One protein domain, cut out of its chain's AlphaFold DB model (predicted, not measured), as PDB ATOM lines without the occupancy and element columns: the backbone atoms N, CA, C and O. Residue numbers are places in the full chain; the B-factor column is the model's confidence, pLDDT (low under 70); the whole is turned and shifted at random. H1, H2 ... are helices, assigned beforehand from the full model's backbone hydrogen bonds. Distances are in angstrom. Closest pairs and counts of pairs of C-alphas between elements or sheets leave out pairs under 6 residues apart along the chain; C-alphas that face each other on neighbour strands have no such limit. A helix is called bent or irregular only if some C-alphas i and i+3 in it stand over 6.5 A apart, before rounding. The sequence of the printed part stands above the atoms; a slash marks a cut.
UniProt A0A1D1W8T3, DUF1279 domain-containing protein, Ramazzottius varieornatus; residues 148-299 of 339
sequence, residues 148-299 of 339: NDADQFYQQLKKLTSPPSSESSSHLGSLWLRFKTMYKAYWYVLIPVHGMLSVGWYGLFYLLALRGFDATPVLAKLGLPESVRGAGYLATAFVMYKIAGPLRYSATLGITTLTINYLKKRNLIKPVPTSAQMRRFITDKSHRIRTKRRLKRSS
ATOM      1  N   ASN A 148      92.063 143.191 151.902       53.41
ATOM      2  CA  ASN A 148      92.227 141.788 151.534       53.41
ATOM      3  C   ASN A 148      93.640 141.266 151.825       53.41
ATOM      4  O   ASN A 148      93.758 140.133 152.269       53.41
ATOM      5  N   ASP A 149      94.689 142.083 151.685       52.53
ATOM      6  CA  ASP A 149      96.074 141.650 151.949       52.53
ATOM      7  C   ASP A 149      96.335 141.364 153.434       52.53
ATOM      8  O   ASP A 149      97.005 140.397 153.794       52.53
ATOM      9  N   ALA A 150      95.802 142.213 154.319       50.59
ATOM     10  CA  ALA A 150      95.964 142.052 155.760       50.59
ATOM     11  C   ALA A 150      95.119 140.887 156.284       50.59
ATOM     12  O   ALA A 150      95.607 140.117 157.109       50.59
ATOM     13  N   ASP A 151      93.894 140.733 155.774       54.28
ATOM     14  CA  ASP A 151      93.009 139.624 156.122       54.28
ATOM     15  C   ASP A 151      93.513 138.297 155.522       54.28
ATOM     16  O   ASP A 151      93.502 137.286 156.221       54.28
ATOM     17  N   GLN A 152      94.081 138.283 154.308       60.06
ATOM     18  CA  GLN A 152      94.784 137.119 153.744       60.06
ATOM     19  C   GLN A 152      96.036 136.763 154.543       60.06
ATOM     20  O   GLN A 152      96.227 135.593 154.864       60.06
ATOM     21  N   PHE A 153      96.855 137.747 154.927       51.38
ATOM     22  CA  PHE A 153      98.011 137.536 155.801       51.38
ATOM     23  C   PHE A 153      97.575 136.967 157.156       51.38
ATOM     24  O   PHE A 153      98.215 136.070 157.703       51.38
ATOM     25  N   TYR A 154      96.425 137.411 157.669       55.34
ATOM     26  CA  TYR A 154      95.852 136.904 158.908       55.34
ATOM     27  C   TYR A 154      95.285 135.492 158.816       55.34
ATOM     28  O   TYR A 154      95.408 134.684 159.746       55.34
ATOM     29  N   GLN A 155      94.603 135.200 157.719       56.31
ATOM     30  CA  GLN A 155      94.051 133.884 157.443       56.31
ATOM     31  C   GLN A 155      95.173 132.891 157.151       56.31
ATOM     32  O   GLN A 155      95.108 131.766 157.647       56.31
ATOM     33  N   GLN A 156      96.255 133.335 156.499       54.88
ATOM     34  CA  GLN A 156      97.527 132.623 156.490       54.88
ATOM     35  C   GLN A 156      97.962 132.385 157.932       54.88
ATOM     36  O   GLN A 156      97.915 131.242 158.352       54.88
ATOM     37  N   LEU A 157      98.254 133.403 158.748       50.97
ATOM     38  CA  LEU A 157      98.722 133.224 160.136       50.97
ATOM     39  C   LEU A 157      97.898 132.246 160.985       50.97
ATOM     40  O   LEU A 157      98.460 131.488 161.777       50.97
ATOM     41  N   LYS A 158      96.575 132.221 160.804       49.16
ATOM     42  CA  LYS A 158      95.684 131.266 161.476       49.16
ATOM     43  C   LYS A 158      95.877 129.835 160.961       49.16
ATOM     44  O   LYS A 158      96.011 128.934 161.780       49.16
ATOM     45  N   LYS A 159      95.995 129.646 159.643       50.25
ATOM     46  CA  LYS A 159      96.382 128.377 158.991       50.25
ATOM     47  C   LYS A 159      97.836 127.963 159.300       50.25
ATOM     48  O   LYS A 159      98.200 126.803 159.141       50.25
ATOM     49  N   LEU A 160      98.680 128.915 159.715       47.56
ATOM     50  CA  LEU A 160     100.094 128.729 160.068       47.56
ATOM     51  C   LEU A 160     100.322 128.310 161.530       47.56
ATOM     52  O   LEU A 160     101.357 127.723 161.823       47.56
ATOM     53  N   THR A 161      99.390 128.643 162.428       45.94
ATOM     54  CA  THR A 161      99.496 128.407 163.885       45.94
ATOM     55  C   THR A 161      98.793 127.112 164.321       45.94
ATOM     56  O   THR A 161      98.996 126.643 165.438       45.94
ATOM     57  N   SER A 162      97.965 126.518 163.456       45.97
ATOM     58  CA  SER A 162      97.410 125.176 163.660       45.97
ATOM     59  C   SER A 162      98.484 124.102 163.411       45.97
ATOM     60  O   SER A 162      99.287 124.273 162.490       45.97
ATOM     61  N   PRO A 163      98.518 123.017 164.207       42.97
ATOM     62  CA  PRO A 163      99.556 121.986 164.124       42.97
ATOM     63  C   PRO A 163      99.617 121.373 162.711       42.97
ATOM     64  O   PRO A 163      98.561 121.097 162.142       42.97
ATOM     65  N   PRO A 164     100.808 121.184 162.111       48.94
ATOM     66  CA  PRO A 164     100.912 120.610 160.775       48.94
ATOM     67  C   PRO A 164     100.929 119.076 160.817       48.94
ATOM     68  O   PRO A 164     101.806 118.482 161.442       48.94
ATOM     69  N   SER A 165     100.005 118.453 160.083       40.16
ATOM     70  CA  SER A 165     100.230 117.154 159.451       40.16
ATOM     71  C   SER A 165     101.218 117.324 158.288       40.16
ATOM     72  O   SER A 165     101.291 118.365 157.630       40.16
ATOM     73  N   SER A 166     102.062 116.316 158.122       46.28
ATOM     74  CA  SER A 166     103.243 116.258 157.266       46.28
ATOM     75  C   SER A 166     102.910 116.103 155.778       46.28
ATOM     76  O   SER A 166     102.556 115.003 155.380       46.28
ATOM     77  N   GLU A 167     103.115 117.132 154.944       40.38
ATOM     78  CA  GLU A 167     103.216 116.963 153.480       40.38
ATOM     79  C   GLU A 167     104.236 117.926 152.843       40.38
ATOM     80  O   GLU A 167     104.249 119.138 153.086       40.38
ATOM     81  N   SER A 168     105.139 117.354 152.043       52.88
ATOM     82  CA  SER A 168     106.387 117.940 151.555       52.88
ATOM     83  C   SER A 168     106.378 118.115 150.033       52.88
ATOM     84  O   SER A 168     106.436 117.124 149.316       52.88
ATOM     85  N   SER A 169     106.345 119.362 149.542       46.31
ATOM     86  CA  SER A 169     107.123 119.849 148.368       46.31
ATOM     87  C   SER A 169     106.602 121.177 147.788       46.31
ATOM     88  O   SER A 169     107.412 122.040 147.467       46.31
ATOM     89  N   SER A 170     105.289 121.447 147.771       48.34
ATOM     90  CA  SER A 170     104.716 122.738 147.301       48.34
ATOM     91  C   SER A 170     104.786 123.881 148.335       48.34
ATOM     92  O   SER A 170     104.381 125.018 148.091       48.34
ATOM     93  N   HIS A 171     105.317 123.593 149.525       55.66
ATOM     94  CA  HIS A 171     105.191 124.428 150.721       55.66
ATOM     95  C   HIS A 171     106.391 125.342 150.997       55.66
ATOM     96  O   HIS A 171     106.282 126.228 151.838       55.66
ATOM     97  N   LEU A 172     107.519 125.183 150.295       59.12
ATOM     98  CA  LEU A 172     108.783 125.877 150.598       59.12
ATOM     99  C   LEU A 172     108.649 127.411 150.633       59.12
ATOM    100  O   LEU A 172     109.127 128.051 151.572       59.12
ATOM    101  N   GLY A 173     107.927 128.004 149.672       64.56
ATOM    102  CA  GLY A 173     107.631 129.444 149.674       64.56
ATOM    103  C   GLY A 173     106.751 129.868 150.857       64.56
ATOM    104  O   GLY A 173     106.983 130.903 151.483       64.56
ATOM    105  N   SER A 174     105.795 129.017 151.237       76.25
ATOM    106  CA  SER A 174     104.976 129.190 152.441       76.25
ATOM    107  C   SER A 174     105.821 129.069 153.715       76.25
ATOM    108  O   SER A 174     105.625 129.842 154.649       76.25
ATOM    109  N   LEU A 175     106.789 128.152 153.760       73.69
ATOM    110  CA  LEU A 175     107.652 127.919 154.915       73.69
ATOM    111  C   LEU A 175     108.590 129.096 155.167       73.69
ATOM    112  O   LEU A 175     108.743 129.532 156.305       73.69
ATOM    113  N   TRP A 176     109.172 129.657 154.110       76.12
ATOM    114  CA  TRP A 176     110.031 130.828 154.240       76.12
ATOM    115  C   TRP A 176     109.236 132.071 154.671       76.12
ATOM    116  O   TRP A 176     109.685 132.837 155.524       76.12
ATOM    117  N   LEU A 177     108.006 132.229 154.170       78.56
ATOM    118  CA  LEU A 177     107.089 133.286 154.604       78.56
ATOM    119  C   LEU A 177     106.653 133.119 156.074       78.56
ATOM    120  O   LEU A 177     106.644 134.094 156.835       78.56
ATOM    121  N   ARG A 178     106.356 131.881 156.499       73.81
ATOM    122  CA  ARG A 178     106.101 131.503 157.904       73.81
ATOM    123  C   ARG A 178     107.285 131.876 158.784       73.81
ATOM    124  O   ARG A 178     107.116 132.570 159.785       73.81
ATOM    125  N   PHE A 179     108.480 131.464 158.371       79.00
ATOM    126  CA  PHE A 179     109.722 131.723 159.082       79.00
ATOM    127  C   PHE A 179     109.982 133.218 159.230       79.00
ATOM    128  O   PHE A 179     110.182 133.683 160.344       79.00
ATOM    129  N   LYS A 180     109.874 133.999 158.152       78.62
ATOM    130  CA  LYS A 180     110.055 135.458 158.189       78.62
ATOM    131  C   LYS A 180     109.072 136.147 159.139       78.62
ATOM    132  O   LYS A 180     109.430 137.118 159.807       78.62
ATOM    133  N   THR A 181     107.843 135.645 159.217       73.44
ATOM    134  CA  THR A 181     106.829 136.218 160.106       73.44
ATOM    135  C   THR A 181     107.104 135.889 161.571       73.44
ATOM    136  O   THR A 181     107.078 136.788 162.412       73.44
ATOM    137  N   MET A 182     107.454 134.634 161.868       71.44
ATOM    138  CA  MET A 182     107.865 134.211 163.211       71.44
ATOM    139  C   MET A 182     109.158 134.896 163.644       71.44
ATOM    140  O   MET A 182     109.264 135.321 164.787       71.44
ATOM    141  N   TYR A 183     110.097 135.102 162.720       78.38
ATOM    142  CA  TYR A 183     111.323 135.849 162.964       78.38
ATOM    143  C   TYR A 183     111.003 137.261 163.441       78.38
ATOM    144  O   TYR A 183     111.510 137.692 164.462       78.38
ATOM    145  N   LYS A 184     110.084 137.978 162.792       75.88
ATOM    146  CA  LYS A 184     109.760 139.351 163.203       75.88
ATOM    147  C   LYS A 184     109.087 139.444 164.581       75.88
ATOM    148  O   LYS A 184     109.289 140.436 165.275       75.88
ATOM    149  N   ALA A 185     108.293 138.445 164.966       72.69
ATOM    150  CA  ALA A 185     107.571 138.427 166.241       72.69
ATOM    151  C   ALA A 185     108.386 137.828 167.405       72.69
ATOM    152  O   ALA A 185     108.251 138.276 168.541       72.69
ATOM    153  N   TYR A 186     109.239 136.843 167.120       71.69
ATOM    154  CA  TYR A 186     109.926 136.007 168.108       71.69
ATOM    155  C   TYR A 186     111.442 135.955 167.899       71.69
ATOM    156  O   TYR A 186     112.072 135.003 168.346       71.69
ATOM    157  N   TRP A 187     112.050 136.942 167.228       82.44
ATOM    158  CA  TRP A 187     113.489 136.940 166.913       82.44
ATOM    159  C   TRP A 187     114.376 136.611 168.127       82.44
ATOM    160  O   TRP A 187     115.339 135.866 167.981       82.44
ATOM    161  N   TYR A 188     114.012 137.089 169.323       80.69
ATOM    162  CA  TYR A 188     114.756 136.871 170.569       80.69
ATOM    163  C   TYR A 188     114.777 135.405 171.043       80.69
ATOM    164  O   TYR A 188     115.762 134.978 171.631       80.69
ATOM    165  N   VAL A 189     113.734 134.614 170.759       77.38
ATOM    166  CA  VAL A 189     113.702 133.162 171.045       77.38
ATOM    167  C   VAL A 189     114.180 132.362 169.840       77.38
ATOM    168  O   VAL A 189     114.837 131.334 169.970       77.38
ATOM    169  N   LEU A 190     113.859 132.837 168.639       81.25
ATOM    170  CA  LEU A 190     114.086 132.101 167.406       81.25
ATOM    171  C   LEU A 190     115.573 132.022 167.052       81.25
ATOM    172  O   LEU A 190     116.016 130.964 166.628       81.25
ATOM    173  N   ILE A 191     116.345 133.101 167.227       85.38
ATOM    174  CA  ILE A 191     117.787 133.116 166.929       85.38
ATOM    175  C   ILE A 191     118.564 132.094 167.778       85.38
ATOM    176  O   ILE A 191     119.259 131.273 167.173       85.38
ATOM    177  N   PRO A 192     118.454 132.066 169.125       87.00
ATOM    178  CA  PRO A 192     119.195 131.092 169.926       87.00
ATOM    179  C   PRO A 192     118.740 129.657 169.648       87.00
ATOM    180  O   PRO A 192     119.582 128.784 169.449       87.00
ATOM    181  N   VAL A 193     117.429 129.412 169.525       82.38
ATOM    182  CA  VAL A 193     116.900 128.078 169.196       82.38
ATOM    183  C   VAL A 193     117.382 127.618 167.821       82.38
ATOM    184  O   VAL A 193     117.823 126.482 167.666       82.38
ATOM    185  N   HIS A 194     117.347 128.493 166.815       86.81
ATOM    186  CA  HIS A 194     117.817 128.167 165.473       86.81
ATOM    187  C   HIS A 194     119.334 127.949 165.437       86.81
ATOM    188  O   HIS A 194     119.800 127.073 164.707       86.81
ATOM    189  N   GLY A 195     120.099 128.698 166.235       88.81
ATOM    190  CA  GLY A 195     121.535 128.501 166.422       88.81
ATOM    191  C   GLY A 195     121.847 127.129 167.019       88.81
ATOM    192  O   GLY A 195     122.545 126.339 166.384       88.81
ATOM    193  N   MET A 196     121.254 126.800 168.173       89.88
ATOM    194  CA  MET A 196     121.424 125.497 168.832       89.88
ATOM    195  C   MET A 196     121.015 124.344 167.916       89.88
ATOM    196  O   MET A 196     121.740 123.360 167.785       89.88
ATOM    197  N   LEU A 197     119.887 124.485 167.215       88.94
ATOM    198  CA  LEU A 197     119.411 123.458 166.298       88.94
ATOM    199  C   LEU A 197     120.329 123.315 165.077       88.94
ATOM    200  O   LEU A 197     120.530 122.205 164.602       88.94
ATOM    201  N   SER A 198     120.923 124.403 164.578       88.69
ATOM    202  CA  SER A 198     121.882 124.345 163.465       88.69
ATOM    203  C   SER A 198     123.155 123.598 163.852       88.69
ATOM    204  O   SER A 198     123.615 122.762 163.078       88.69
ATOM    205  N   VAL A 199     123.678 123.846 165.058       91.75
ATOM    206  CA  VAL A 199     124.814 123.091 165.610       91.75
ATOM    207  C   VAL A 199     124.433 121.620 165.801       91.75
ATOM    208  O   VAL A 199     125.192 120.742 165.402       91.75
ATOM    209  N   GLY A 200     123.230 121.341 166.314       93.12
ATOM    210  CA  GLY A 200     122.709 119.981 166.468       93.12
ATOM    211  C   GLY A 200     122.589 119.221 165.144       93.12
ATOM    212  O   GLY A 200     123.062 118.095 165.046       93.12
ATOM    213  N   TRP A 201     122.027 119.840 164.098       91.12
ATOM    214  CA  TRP A 201     121.951 119.242 162.757       91.12
ATOM    215  C   TRP A 201     123.333 118.989 162.161       91.12
ATOM    216  O   TRP A 201     123.558 117.947 161.550       91.12
ATOM    217  N   TYR A 202     124.263 119.926 162.345       90.06
ATOM    218  CA  TYR A 202     125.630 119.757 161.873       90.06
ATOM    219  C   TYR A 202     126.335 118.591 162.582       90.06
ATOM    220  O   TYR A 202     126.913 117.734 161.917       90.06
ATOM    221  N   GLY A 203     126.214 118.504 163.910       92.44
ATOM    222  CA  GLY A 203     126.741 117.390 164.700       92.44
ATOM    223  C   GLY A 203     126.100 116.051 164.331       92.44
ATOM    224  O   GLY A 203     126.805 115.058 164.174       92.44
ATOM    225  N   LEU A 204     124.782 116.031 164.106       92.00
ATOM    226  CA  LEU A 204     124.066 114.834 163.668       92.00
ATOM    227  C   LEU A 204     124.618 114.320 162.334       92.00
ATOM    228  O   LEU A 204     124.990 113.155 162.233       92.00
ATOM    229  N   PHE A 205     124.742 115.186 161.327       90.25
ATOM    230  CA  PHE A 205     125.285 114.778 160.031       90.25
ATOM    231  C   PHE A 205     126.766 114.423 160.076       90.25
ATOM    232  O   PHE A 205     127.196 113.542 159.339       90.25
ATOM    233  N   TYR A 206     127.537 115.053 160.959       90.19
ATOM    234  CA  TYR A 206     128.925 114.680 161.188       90.19
ATOM    235  C   TYR A 206     129.044 113.257 161.751       90.19
ATOM    236  O   TYR A 206     129.837 112.465 161.248       90.19
ATOM    237  N   LEU A 207     128.200 112.884 162.718       91.00
ATOM    238  CA  LEU A 207     128.144 111.508 163.219       91.00
ATOM    239  C   LEU A 207     127.692 110.522 162.136       91.00
ATOM    240  O   LEU A 207     128.275 109.449 162.024       91.00
ATOM    241  N   LEU A 208     126.702 110.876 161.311       89.44
ATOM    242  CA  LEU A 208     126.288 110.039 160.177       89.44
ATOM    243  C   LEU A 208     127.437 109.834 159.180       89.44
ATOM    244  O   LEU A 208     127.654 108.713 158.723       89.44
ATOM    245  N   ALA A 209     128.206 110.883 158.889       87.38
ATOM    246  CA  ALA A 209     129.375 110.790 158.024       87.38
ATOM    247  C   ALA A 209     130.444 109.858 158.623       87.38
ATOM    248  O   ALA A 209     130.983 109.018 157.905       87.38
ATOM    249  N   LEU A 210     130.693 109.926 159.938       86.62
ATOM    250  CA  LEU A 210     131.604 108.999 160.628       86.62
ATOM    251  C   LEU A 210     131.132 107.540 160.565       86.62
ATOM    252  O   LEU A 210     131.955 106.631 160.544       86.62
ATOM    253  N   ARG A 211     129.816 107.303 160.514       86.75
ATOM    254  CA  ARG A 211     129.228 105.962 160.349       86.75
ATOM    255  C   ARG A 211     129.271 105.451 158.906       86.75
ATOM    256  O   ARG A 211     128.733 104.383 158.640       86.75
ATOM    257  N   GLY A 212     129.911 106.182 157.994       80.44
ATOM    258  CA  GLY A 212     130.077 105.774 156.602       80.44
ATOM    259  C   GLY A 212     128.925 106.190 155.690       80.44
ATOM    260  O   GLY A 212     128.790 105.638 154.603       80.44
ATOM    261  N   PHE A 213     128.088 107.151 156.098       81.75
ATOM    262  CA  PHE A 213     127.086 107.714 155.197       81.75
ATOM    263  C   PHE A 213     127.776 108.552 154.110       81.75
ATOM    264  O   PHE A 213     128.304 109.628 154.395       81.75
ATOM    265  N   ASP A 214     127.761 108.070 152.868       78.19
ATOM    266  CA  ASP A 214     128.377 108.743 151.727       78.19
ATOM    267  C   ASP A 214     127.388 109.703 151.030       78.19
ATOM    268  O   ASP A 214     126.307 109.310 150.589       78.19
ATOM    269  N   ALA A 215     127.753 110.987 150.920       70.81
ATOM    270  CA  ALA A 215     126.964 112.014 150.228       70.81
ATOM    271  C   ALA A 215     127.304 112.140 148.729       70.81
ATOM    272  O   ALA A 215     126.658 112.915 148.016       70.81
ATOM    273  N   THR A 216     128.273 111.363 148.235       70.94
ATOM    274  CA  THR A 216     128.667 111.270 146.822       70.94
ATOM    275  C   THR A 216     127.495 111.160 145.836       70.94
ATOM    276  O   THR A 216     127.481 111.935 144.875       70.94
ATOM    277  N   PRO A 217     126.462 110.309 146.041       70.00
ATOM    278  CA  PRO A 217     125.352 110.210 145.089       70.00
ATOM    279  C   PRO A 217     124.520 111.496 144.991       70.00
ATOM    280  O   PRO A 217     123.916 111.766 143.953       70.00
ATOM    281  N   VAL A 218     124.485 112.318 146.043       68.12
ATOM    282  CA  VAL A 218     123.773 113.602 146.000       68.12
ATOM    283  C   VAL A 218     124.618 114.674 145.321       68.12
ATOM    284  O   VAL A 218     124.093 115.505 144.584       68.12
ATOM    285  N   LEU A 219     125.933 114.621 145.514       67.50
ATOM    286  CA  LEU A 219     126.887 115.523 144.876       67.50
ATOM    287  C   LEU A 219     126.961 115.301 143.358       67.50
ATOM    288  O   LEU A 219     127.018 116.271 142.604       67.50
ATOM    289  N   ALA A 220     126.838 114.044 142.917       69.19
ATOM    290  CA  ALA A 220     126.708 113.680 141.507       69.19
ATOM    291  C   ALA A 220     125.448 114.288 140.865       69.19
ATOM    292  O   ALA A 220     125.513 114.839 139.769       69.19
ATOM    293  N   LYS A 221     124.311 114.293 141.579       66.69
ATOM    294  CA  LYS A 221     123.069 114.949 141.119       66.69
ATOM    295  C   LYS A 221     123.184 116.476 141.015       66.69
ATOM    296  O   LYS A 221     122.369 117.098 140.343       66.69
ATOM    297  N   LEU A 222     124.175 117.075 141.676       64.69
ATOM    298  CA  LEU A 222     124.457 118.513 141.664       64.69
ATOM    299  C   LEU A 222     125.521 118.917 140.624       64.69
ATOM    300  O   LEU A 222     125.836 120.100 140.531       64.69
ATOM    301  N   GLY A 223     126.055 117.971 139.837       61.12
ATOM    302  CA  GLY A 223     127.003 118.251 138.750       61.12
ATOM    303  C   GLY A 223     128.381 118.745 139.209       61.12
ATOM    304  O   GLY A 223     129.084 119.400 138.443       61.12
ATOM    305  N   LEU A 224     128.764 118.481 140.462       59.38
ATOM    306  CA  LEU A 224     130.048 118.906 141.026       59.38
ATOM    307  C   LEU A 224     131.163 117.889 140.705       59.38
ATOM    308  O   LEU A 224     130.905 116.685 140.711       59.38
ATOM    309  N   PRO A 225     132.404 118.346 140.444       54.53
ATOM    310  CA  PRO A 225     133.495 117.484 139.997       54.53
ATOM    311  C   PRO A 225     133.917 116.472 141.070       54.53
ATOM    312  O   PRO A 225     134.043 116.823 142.241       54.53
ATOM    313  N   GLU A 226     134.237 115.247 140.646       60.09
ATOM    314  CA  GLU A 226     134.738 114.086 141.419       60.09
ATOM    315  C   GLU A 226     135.761 114.394 142.535       60.09
ATOM    316  O   GLU A 226     135.874 113.642 143.498       60.09
ATOM    317  N   SER A 227     136.469 115.523 142.454       54.81
ATOM    318  CA  SER A 227     137.427 116.019 143.454       54.81
ATOM    319  C   SER A 227     136.903 116.128 144.897       54.81
ATOM    320  O   SER A 227     137.698 116.158 145.833       54.81
ATOM    321  N   VAL A 228     135.582 116.159 145.112       56.59
ATOM    322  CA  VAL A 228     134.962 116.195 146.452       56.59
ATOM    323  C   VAL A 228     134.628 114.813 147.029       56.59
ATOM    324  O   VAL A 228     134.297 114.726 148.210       56.59
ATOM    325  N   ARG A 229     134.786 113.726 146.257       56.06
ATOM    326  CA  ARG A 229     134.530 112.335 146.696       56.06
ATOM    327  C   ARG A 229     135.477 111.845 147.801       56.06
ATOM    328  O   ARG A 229     135.211 110.827 148.426       56.06
ATOM    329  N   GLY A 230     136.555 112.585 148.070       58.94
ATOM    330  CA  GLY A 230     137.513 112.325 149.152       58.94
ATOM    331  C   GLY A 230     137.636 113.458 150.174       58.94
ATOM    332  O   GLY A 230     138.555 113.439 150.985       58.94
ATOM    333  N   ALA A 231     136.744 114.457 150.160       63.12
ATOM    334  CA  ALA A 231     136.889 115.683 150.959       63.12
ATOM    335  C   ALA A 231     136.668 115.503 152.485       63.12
ATOM    336  O   ALA A 231     136.656 116.477 153.240       63.12
ATOM    337  N   GLY A 232     136.537 114.260 152.956       73.12
ATOM    338  CA  GLY A 232     136.444 113.904 154.370       73.12
ATOM    339  C   GLY A 232     135.057 114.121 154.981       73.12
ATOM    340  O   GLY A 232     134.177 114.771 154.415       73.12
ATOM    341  N   TYR A 233     134.867 113.583 156.188       82.38
ATOM    342  CA  TYR A 233     133.583 113.578 156.903       82.38
ATOM    343  C   TYR A 233     132.962 114.976 157.079       82.38
ATOM    344  O   TYR A 233     131.741 115.123 157.112       82.38
ATOM    345  N   LEU A 234     133.800 116.017 157.140       82.94
ATOM    346  CA  LEU A 234     133.374 117.409 157.283       82.94
ATOM    347  C   LEU A 234     132.651 117.939 156.033       82.94
ATOM    348  O   LEU A 234     131.633 118.624 156.150       82.94
ATOM    349  N   ALA A 235     133.155 117.605 154.842       83.50
ATOM    350  CA  ALA A 235     132.553 118.014 153.578       83.50
ATOM    351  C   ALA A 235     131.216 117.297 153.354       83.50
ATOM    352  O   ALA A 235     130.212 117.939 153.035       83.50
ATOM    353  N   THR A 236     131.179 115.991 153.625       83.25
ATOM    354  CA  THR A 236     129.960 115.172 153.590       83.25
ATOM    355  C   THR A 236     128.875 115.743 154.506       83.25
ATOM    356  O   THR A 236     127.735 115.941 154.078       83.25
ATOM    357  N   ALA A 237     129.232 116.099 155.745       86.38
ATOM    358  CA  ALA A 237     128.300 116.699 156.698       86.38
ATOM    359  C   ALA A 237     127.754 118.058 156.217       86.38
ATOM    360  O   ALA A 237     126.562 118.337 156.364       86.38
ATOM    361  N   PHE A 238     128.592 118.895 155.596       85.50
ATOM    362  CA  PHE A 238     128.174 120.200 155.076       85.50
ATOM    363  C   PHE A 238     127.212 120.091 153.883       85.50
ATOM    364  O   PHE A 238     126.225 120.829 153.808       85.50
ATOM    365  N   VAL A 239     127.462 119.150 152.968       86.06
ATOM    366  CA  VAL A 239     126.553 118.853 151.850       86.06
ATOM    367  C   VAL A 239     125.190 118.423 152.387       86.06
ATOM    368  O   VAL A 239     124.163 118.980 151.988       86.06
ATOM    369  N   MET A 240     125.176 117.499 153.350       83.25
ATOM    370  CA  MET A 240     123.940 117.021 153.968       83.25
ATOM    371  C   MET A 240     123.176 118.145 154.669       83.25
ATOM    372  O   MET A 240     121.965 118.299 154.502       83.25
ATOM    373  N   TYR A 241     123.905 119.003 155.380       86.69
ATOM    374  CA  TYR A 241     123.356 120.183 156.033       86.69
ATOM    375  C   TYR A 241     122.680 121.147 155.045       86.69
ATOM    376  O   TYR A 241     121.632 121.725 155.351       86.69
ATOM    377  N   LYS A 242     123.233 121.300 153.836       85.62
ATOM    378  CA  LYS A 242     122.655 122.137 152.775       85.62
ATOM    379  C   LYS A 242     121.305 121.592 152.297       85.62
ATOM    380  O   LYS A 242     120.353 122.361 152.161       85.62
ATOM    381  N   ILE A 243     121.219 120.280 152.083       83.50
ATOM    382  CA  ILE A 243     120.007 119.593 151.606       83.50
ATOM    383  C   ILE A 243     118.923 119.594 152.687       83.50
ATOM    384  O   ILE A 243     117.754 119.834 152.401       83.50
ATOM    385  N   ALA A 244     119.318 119.420 153.947       84.62
ATOM    386  CA  ALA A 244     118.420 119.454 155.095       84.62
ATOM    387  C   ALA A 244     117.918 120.865 155.457       84.62
ATOM    388  O   ALA A 244     117.189 121.027 156.435       84.62
ATOM    389  N   GLY A 245     118.259 121.901 154.682       82.88
ATOM    390  CA  GLY A 245     117.832 123.282 154.913       82.88
ATOM    391  C   GLY A 245     116.321 123.439 155.169       82.88
ATOM    392  O   GLY A 245     115.955 123.999 156.205       82.88
ATOM    393  N   PRO A 246     115.431 122.926 154.296       82.19
ATOM    394  CA  PRO A 246     113.984 122.966 154.509       82.19
ATOM    395  C   PRO A 246     113.533 122.272 155.794       82.19
ATOM    396  O   PRO A 246     112.681 122.799 156.510       82.19
ATOM    397  N   LEU A 247     114.140 121.123 156.107       86.94
ATOM    398  CA  LEU A 247     113.833 120.333 157.295       86.94
ATOM    399  C   LEU A 247     114.280 121.046 158.577       86.94
ATOM    400  O   LEU A 247     113.565 121.073 159.572       86.94
ATOM    401  N   ARG A 248     115.432 121.719 158.544       84.88
ATOM    402  CA  ARG A 248     115.918 122.546 159.652       84.88
ATOM    403  C   ARG A 248     114.968 123.712 159.940       84.88
ATOM    404  O   ARG A 248     114.688 124.006 161.107       84.88
ATOM    405  N   TYR A 249     114.449 124.372 158.901       84.00
ATOM    406  CA  TYR A 249     113.470 125.453 159.063       84.00
ATOM    407  C   TYR A 249     112.127 124.941 159.594       84.00
ATOM    408  O   TYR A 249     111.555 125.574 160.483       84.00
ATOM    409  N   SER A 250     111.639 123.794 159.110       86.94
ATOM    410  CA  SER A 250     110.397 123.200 159.614       86.94
ATOM    411  C   SER A 250     110.536 122.732 161.064       86.94
ATOM    412  O   SER A 250     109.669 123.048 161.875       86.94
ATOM    413  N   ALA A 251     111.651 122.094 161.425       86.81
ATOM    414  CA  ALA A 251     111.943 121.679 162.795       86.81
ATOM    415  C   ALA A 251     112.000 122.880 163.753       86.81
ATOM    416  O   ALA A 251     111.365 122.859 164.804       86.81
ATOM    417  N   THR A 252     112.676 123.969 163.364       86.44
ATOM    418  CA  THR A 252     112.727 125.201 164.176       86.44
ATOM    419  C   THR A 252     111.324 125.775 164.403       86.44
ATOM    420  O   THR A 252     110.976 126.157 165.521       86.44
ATOM    421  N   LEU A 253     110.494 125.821 163.355       82.31
ATOM    422  CA  LEU A 253     109.114 126.306 163.448       82.31
ATOM    423  C   LEU A 253     108.235 125.394 164.313       82.31
ATOM    424  O   LEU A 253     107.439 125.898 165.109       82.31
ATOM    425  N   GLY A 254     108.401 124.076 164.196       84.56
ATOM    426  CA  GLY A 254     107.705 123.084 165.013       84.56
ATOM    427  C   GLY A 254     108.048 123.227 166.492       84.56
ATOM    428  O   GLY A 254     107.148 123.414 167.308       84.56
ATOM    429  N   ILE A 255     109.343 123.249 166.826       84.25
ATOM    430  CA  ILE A 255     109.830 123.427 168.203       84.25
ATOM    431  C   ILE A 255     109.322 124.748 168.775       84.25
ATOM    432  O   ILE A 255     108.723 124.752 169.843       84.25
ATOM    433  N   THR A 256     109.459 125.854 168.038       78.50
ATOM    434  CA  THR A 256     108.977 127.169 168.495       78.50
ATOM    435  C   THR A 256     107.477 127.136 168.804       78.50
ATOM    436  O   THR A 256     107.034 127.673 169.817       78.50
ATOM    437  N   THR A 257     106.682 126.463 167.970       78.19
ATOM    438  CA  THR A 257     105.230 126.333 168.176       78.19
ATOM    439  C   THR A 257     104.906 125.472 169.400       78.19
ATOM    440  O   THR A 257     104.030 125.825 170.190       78.19
ATOM    441  N   LEU A 258     105.636 124.370 169.601       81.44
ATOM    442  CA  LEU A 258     105.503 123.516 170.782       81.44
ATOM    443  C   LEU A 258     105.889 124.262 172.062       81.44
ATOM    444  O   LEU A 258     105.137 124.212 173.031       81.44
ATOM    445  N   THR A 259     106.993 125.009 172.052       78.69
ATOM    446  CA  THR A 259     107.440 125.836 173.177       78.69
ATOM    447  C   THR A 259     106.385 126.873 173.550       78.69
ATOM    448  O   THR A 259     106.043 126.996 174.723       78.69
ATOM    449  N   ILE A 260     105.794 127.566 172.569       73.75
ATOM    450  CA  ILE A 260     104.708 128.533 172.806       73.75
ATOM    451  C   ILE A 260     103.491 127.847 173.445       73.75
ATOM    452  O   ILE A 260     102.932 128.350 174.419       73.75
ATOM    453  N   ASN A 261     103.092 126.682 172.931       75.00
ATOM    454  CA  ASN A 261     101.957 125.932 173.469       75.00
ATOM    455  C   ASN A 261     102.232 125.395 174.883       75.00
ATOM    456  O   ASN A 261     101.337 125.403 175.727       75.00
ATOM    457  N   TYR A 262     103.464 124.968 175.157       77.31
ATOM    458  CA  TYR A 262     103.902 124.495 176.467       77.31
ATOM    459  C   TYR A 262     103.934 125.629 177.503       77.31
ATOM    460  O   TYR A 262     103.380 125.487 178.593       77.31
ATOM    461  N   LEU A 263     104.478 126.792 177.133       71.31
ATOM    462  CA  LEU A 263     104.496 127.995 177.971       71.31
ATOM    463  C   LEU A 263     103.082 128.507 178.270       71.31
ATOM    464  O   LEU A 263     102.798 128.911 179.396       71.31
ATOM    465  N   LYS A 264     102.168 128.424 177.293       65.69
ATOM    466  CA  LYS A 264     100.753 128.774 177.480       65.69
ATOM    467  C   LYS A 264     100.059 127.860 178.495       65.69
ATOM    468  O   LYS A 264      99.264 128.345 179.291       65.69
ATOM    469  N   LYS A 265     100.350 126.554 178.484       72.19
ATOM    470  CA  LYS A 265      99.744 125.582 179.414       72.19
ATOM    471  C   LYS A 265     100.201 125.767 180.863       72.19
ATOM    472  O   LYS A 265      99.441 125.471 181.773       72.19
ATOM    473  N   ARG A 266     101.424 126.257 181.082       69.25
ATOM    474  CA  ARG A 266     102.010 126.432 182.422       69.25
ATOM    475  C   ARG A 266     101.623 127.754 183.108       69.25
ATOM    476  O   ARG A 266     102.106 127.988 184.206       69.25
ATOM    477  N   ASN A 267     100.811 128.623 182.481       60.97
ATOM    478  CA  ASN A 267     100.418 129.963 182.979       60.97
ATOM    479  C   ASN A 267     101.582 130.856 183.476       60.97
ATOM    480  O   ASN A 267     101.357 131.871 184.127       60.97
ATOM    481  N   LEU A 268     102.830 130.511 183.143       57.56
ATOM    482  CA  LEU A 268     104.029 131.102 183.741       57.56
ATOM    483  C   LEU A 268     104.422 132.442 183.097       57.56
ATOM    484  O   LEU A 268     105.329 133.116 183.570       57.56
ATOM    485  N   ILE A 269     103.760 132.838 182.003       49.12
ATOM    486  CA  ILE A 269     104.059 134.061 181.250       49.12
ATOM    487  C   ILE A 269     102.739 134.653 180.743       49.12
ATOM    488  O   ILE A 269     101.961 133.948 180.094       49.12
ATOM    489  N   LYS A 270     102.495 135.955 180.994       48.06
ATOM    490  CA  LYS A 270     101.430 136.727 180.319       48.06
ATOM    491  C   LYS A 270     101.498 136.390 178.827       48.06
ATOM    492  O   LYS A 270     102.558 136.620 178.246       48.06
ATOM    493  N   PRO A 271     100.438 135.840 178.208       51.94
ATOM    494  CA  PRO A 271     100.514 135.322 176.851       51.94
ATOM    495  C   PRO A 271     100.956 136.440 175.905       51.94
ATOM    496  O   PRO A 271     100.169 137.311 175.537       51.94
ATOM    497  N   VAL A 272     102.238 136.403 175.535       52.03
ATOM    498  CA  VAL A 272     102.837 137.215 174.473       52.03
ATOM    499  C   VAL A 272     101.975 137.002 173.231       52.03
ATOM    500  O   VAL A 272     101.468 135.895 173.018       52.03
ATOM    501  N   PRO A 273     101.685 138.074 172.483       50.09
ATOM    502  CA  PRO A 273     100.374 138.300 171.920       50.09
ATOM    503  C   PRO A 273      99.917 137.120 171.087       50.09
ATOM    504  O   PRO A 273     100.420 136.856 169.996       50.09
ATOM    505  N   THR A 274      98.923 136.420 171.637       55.53
ATOM    506  CA  THR A 274      98.218 135.334 170.959       55.53
ATOM    507  C   THR A 274      97.808 135.822 169.572       55.53
ATOM    508  O   THR A 274      97.536 137.008 169.386       55.53
ATOM    509  N   SER A 275      97.703 134.929 168.590       51.66
ATOM    510  CA  SER A 275      97.212 135.260 167.243       51.66
ATOM    511  C   SER A 275      95.956 136.156 167.261       51.66
ATOM    512  O   SER A 275      95.829 137.033 166.411       51.66
ATOM    513  N   ALA A 276      95.094 136.019 168.278       54.41
ATOM    514  CA  ALA A 276      93.964 136.897 168.595       54.41
ATOM    515  C   ALA A 276      94.341 138.327 169.050       54.41
ATOM    516  O   ALA A 276      93.731 139.292 168.597       54.41
ATOM    517  N   GLN A 277      95.349 138.502 169.908       57.62
ATOM    518  CA  GLN A 277      95.881 139.825 170.260       57.62
ATOM    519  C   GLN A 277      96.583 140.469 169.067       57.62
ATOM    520  O   GLN A 277      96.399 141.653 168.811       57.62
ATOM    521  N   MET A 278      97.308 139.684 168.273       54.94
ATOM    522  CA  MET A 278      97.883 140.174 167.028       54.94
ATOM    523  C   MET A 278      96.756 140.612 166.053       54.94
ATOM    524  O   MET A 278      96.910 141.633 165.380       54.94
ATOM    525  N   ARG A 279      95.594 139.909 166.020       59.12
ATOM    526  CA  ARG A 279      94.413 140.296 165.206       59.12
ATOM    527  C   ARG A 279      93.920 141.652 165.653       59.12
ATOM    528  O   ARG A 279      93.725 142.534 164.828       59.12
ATOM    529  N   ARG A 280      93.807 141.839 166.967       64.50
ATOM    530  CA  ARG A 280      93.451 143.126 167.562       64.50
ATOM    531  C   ARG A 280      94.458 144.211 167.188       64.50
ATOM    532  O   ARG A 280      94.027 145.267 166.756       64.50
ATOM    533  N   PHE A 281      95.764 143.948 167.236       66.88
ATOM    534  CA  PHE A 281      96.785 144.932 166.853       66.88
ATOM    535  C   PHE A 281      96.761 145.300 165.364       66.88
ATOM    536  O   PHE A 281      96.933 146.470 165.026       66.88
ATOM    537  N   ILE A 282      96.546 144.346 164.457       72.75
ATOM    538  CA  ILE A 282      96.480 144.629 163.013       72.75
ATOM    539  C   ILE A 282      95.171 145.341 162.662       72.75
ATOM    540  O   ILE A 282      95.208 146.340 161.938       72.75
ATOM    541  N   THR A 283      94.039 144.897 163.214       75.31
ATOM    542  CA  THR A 283      92.742 145.561 163.035       75.31
ATOM    543  C   THR A 283      92.761 146.971 163.626       75.31
ATOM    544  O   THR A 283      92.354 147.910 162.944       75.31
ATOM    545  N   ASP A 284      93.316 147.154 164.828       77.50
ATOM    546  CA  ASP A 284      93.453 148.466 165.477       77.50
ATOM    547  C   ASP A 284      94.372 149.391 164.675       77.50
ATOM    548  O   ASP A 284      94.019 150.534 164.388       77.50
ATOM    549  N   LYS A 285      95.523 148.893 164.205       70.94
ATOM    550  CA  LYS A 285      96.439 149.687 163.377       70.94
ATOM    551  C   LYS A 285      95.802 150.082 162.044       70.94
ATOM    552  O   LYS A 285      95.961 151.224 161.612       70.94
ATOM    553  N   SER A 286      95.049 149.180 161.413       74.81
ATOM    554  CA  SER A 286      94.278 149.474 160.200       74.81
ATOM    555  C   SER A 286      93.210 150.544 160.463       74.81
ATOM    556  O   SER A 286      93.102 151.520 159.713       74.81
ATOM    557  N   HIS A 287      92.496 150.442 161.589       80.69
ATOM    558  CA  HIS A 287      91.486 151.416 162.001       80.69
ATOM    559  C   HIS A 287      92.100 152.791 162.311       80.69
ATOM    560  O   HIS A 287      91.610 153.816 161.833       80.69
ATOM    561  N   ARG A 288      93.239 152.833 163.014       80.25
ATOM    562  CA  ARG A 288      94.022 154.054 163.276       80.25
ATOM    563  C   ARG A 288      94.530 154.714 161.995       80.25
ATOM    564  O   ARG A 288      94.507 155.934 161.875       80.25
ATOM    565  N   ILE A 289      94.974 153.936 161.009       79.81
ATOM    566  CA  ILE A 289      95.409 154.485 159.715       79.81
ATOM    567  C   ILE A 289      94.212 155.053 158.945       79.81
ATOM    568  O   ILE A 289      94.313 156.137 158.365       79.81
ATOM    569  N   ARG A 290      93.067 154.361 158.952       81.69
ATOM    570  CA  ARG A 290      91.850 154.808 158.259       81.69
ATOM    571  C   ARG A 290      91.267 156.074 158.885       81.69
ATOM    572  O   ARG A 290      90.901 156.988 158.150       81.69
ATOM    573  N   THR A 291      91.231 156.151 160.211       84.19
ATOM    574  CA  THR A 291      90.784 157.340 160.956       84.19
ATOM    575  C   THR A 291      91.725 158.517 160.737       84.19
ATOM    576  O   THR A 291      91.245 159.582 160.375       84.19
ATOM    577  N   LYS A 292      93.052 158.332 160.801       80.44
ATOM    578  CA  LYS A 292      94.018 159.395 160.457       80.44
ATOM    579  C   LYS A 292      93.857 159.905 159.023       80.44
ATOM    580  O   LYS A 292      93.956 161.104 158.793       80.44
ATOM    581  N   ARG A 293      93.585 159.025 158.051       77.88
ATOM    582  CA  ARG A 293      93.315 159.429 156.659       77.88
ATOM    583  C   ARG A 293      91.997 160.181 156.515       77.88
ATOM    584  O   ARG A 293      91.955 161.154 155.774       77.88
ATOM    585  N   ARG A 294      90.940 159.742 157.207       79.25
ATOM    586  CA  ARG A 294      89.647 160.442 157.237       79.25
ATOM    587  C   ARG A 294      89.791 161.812 157.885       79.25
ATOM    588  O   ARG A 294      89.407 162.775 157.249       79.25
ATOM    589  N   LEU A 295      90.441 161.895 159.046       81.00
ATOM    590  CA  LEU A 295      90.743 163.148 159.739       81.00
ATOM    591  C   LEU A 295      91.581 164.089 158.875       81.00
ATOM    592  O   LEU A 295      91.261 165.261 158.810       81.00
ATOM    593  N   LYS A 296      92.587 163.585 158.146       74.31
ATOM    594  CA  LYS A 296      93.375 164.385 157.191       74.31
ATOM    595  C   LYS A 296      92.566 164.851 155.970       74.31
ATOM    596  O   LYS A 296      92.932 165.826 155.324       74.31
ATOM    597  N   ARG A 297      91.503 164.125 155.613       70.06
ATOM    598  CA  ARG A 297      90.622 164.439 154.477       70.06
ATOM    599  C   ARG A 297      89.452 165.343 154.881       70.06
ATOM    600  O   ARG A 297      88.961 166.078 154.038       70.06
ATOM    601  N   SER A 298      89.015 165.272 156.140       64.50
ATOM    602  CA  SER A 298      87.970 166.111 156.736       64.50
ATOM    603  C   SER A 298      88.525 167.349 157.429       64.50
ATOM    604  O   SER A 298      87.771 168.280 157.678       64.50
ATOM    605  N   SER A 299      89.819 167.376 157.762       51.81
ATOM    606  CA  SER A 299      90.488 168.602 158.168       51.81
ATOM    607  C   SER A 299      90.440 169.552 156.974       51.81
ATOM    608  O   SER A 299      91.035 169.217 155.940       51.81
TER     609      SER A 299
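Overview. This is residues 148 to 299 of the 339 residues of the protein "DUF1279 domain-containing protein" of Ramazzottius varieornatus (UniProt A0A1D1W8T3). This is a loose, elongated group of helices in which H5 crosses H2b, one arm of the bent helix H2, while the other arm, H2a, packs on H5 near the middle. H4 packs on the later part of H2b with the small H3 near it at one end; at the other end H1 and the start of H6 lie side by side, and residues 287 to 299 stick out. The 152 printed residues hold six named helices, H1 to H6 in chain order, and no named strand: the class is all helix. The radius of gyration of the C-alphas is 21.5 A, and the spans are 73 by 39 by 26 A.

Arrangement. H1, residues 148 to 161, touches H6, residues 275 to 298, which meets it with residues 275 to 282 alone; their closest C-alphas, of Lys 158 and Ser 275, are 7.2 A apart, at a shallow tilt of 11 degrees, opposite ways. H2, residues 172 to 210, was assigned as one helix by its hydrogen bonds but is bent, with C-alphas 185 and 188 8.5 A apart; its arms, H2a, residues 172 to 185, and H2b, residues 188 to 210, stand at a steep tilt of 45 degrees. H1 is close to but not clearly touching H2a, about perpendicular at 88 degrees, with the closest C-alphas, of Leu 160 and Arg 178, 7.0 A apart. H5, residues 245 to 265, touches H2a with residues 246 to 253 alone, closest at the C-alphas of Phe 179 and Leu 253, 7.0 A, at a steep tilt of 44 degrees, the same way. It touches H2b with residues 248 to 256 alone, closest at the C-alphas of His 194 and Thr 252, 6.0 A, at a steep tilt of 49 degrees, opposite ways. H2b touches H4, residues 232 to 243, with residues 201 to 210 alone; the closest C-alphas, of Phe 205 and Ala 237, are 4.9 A apart, at a steep tilt of 47 degrees, opposite ways. H3, residues 216 to 221, is close to but not clearly touching H4, at 7.7 A between the closest C-alphas, of Leu 219 and Val 239. The helix packing is mostly crossed, with 1 of 4 touching pairs at a shallow tilt. Every O i to N i+4 pair is within hydrogen-bond range in H1, H2a, H3, H4, H5 and H6, and 18 of 19 are in H2b.

Along the chain. H1 begins at C-alpha 148, (92.227, 141.788, 151.534), and is 19.6 A long. H2a measures 20.1 A and H2b, from C-alpha 188 at (114.756, 136.871, 170.569), 34.1 A. H3 measures 8.8 A, H4 17.6 A and H5 30.5 A. H6, 33.9 A long, ends at C-alpha 298, (87.970, 166.111, 156.736).

Size, cuts and confidence. The two C-alphas farthest apart, of Gly 212 and Ser 299, are 74.3 A apart. The printed part has no cut; the links H2 to H3 and H4 to H5 are tight, the others short. Residues 265 to 270 and 287 to 299 stand free. The mean pLDDT of the printed part is 71.3, and it is under 70 at residues 148 to 173, 218 to 231, 264, 266 to 281 and 298 to 299.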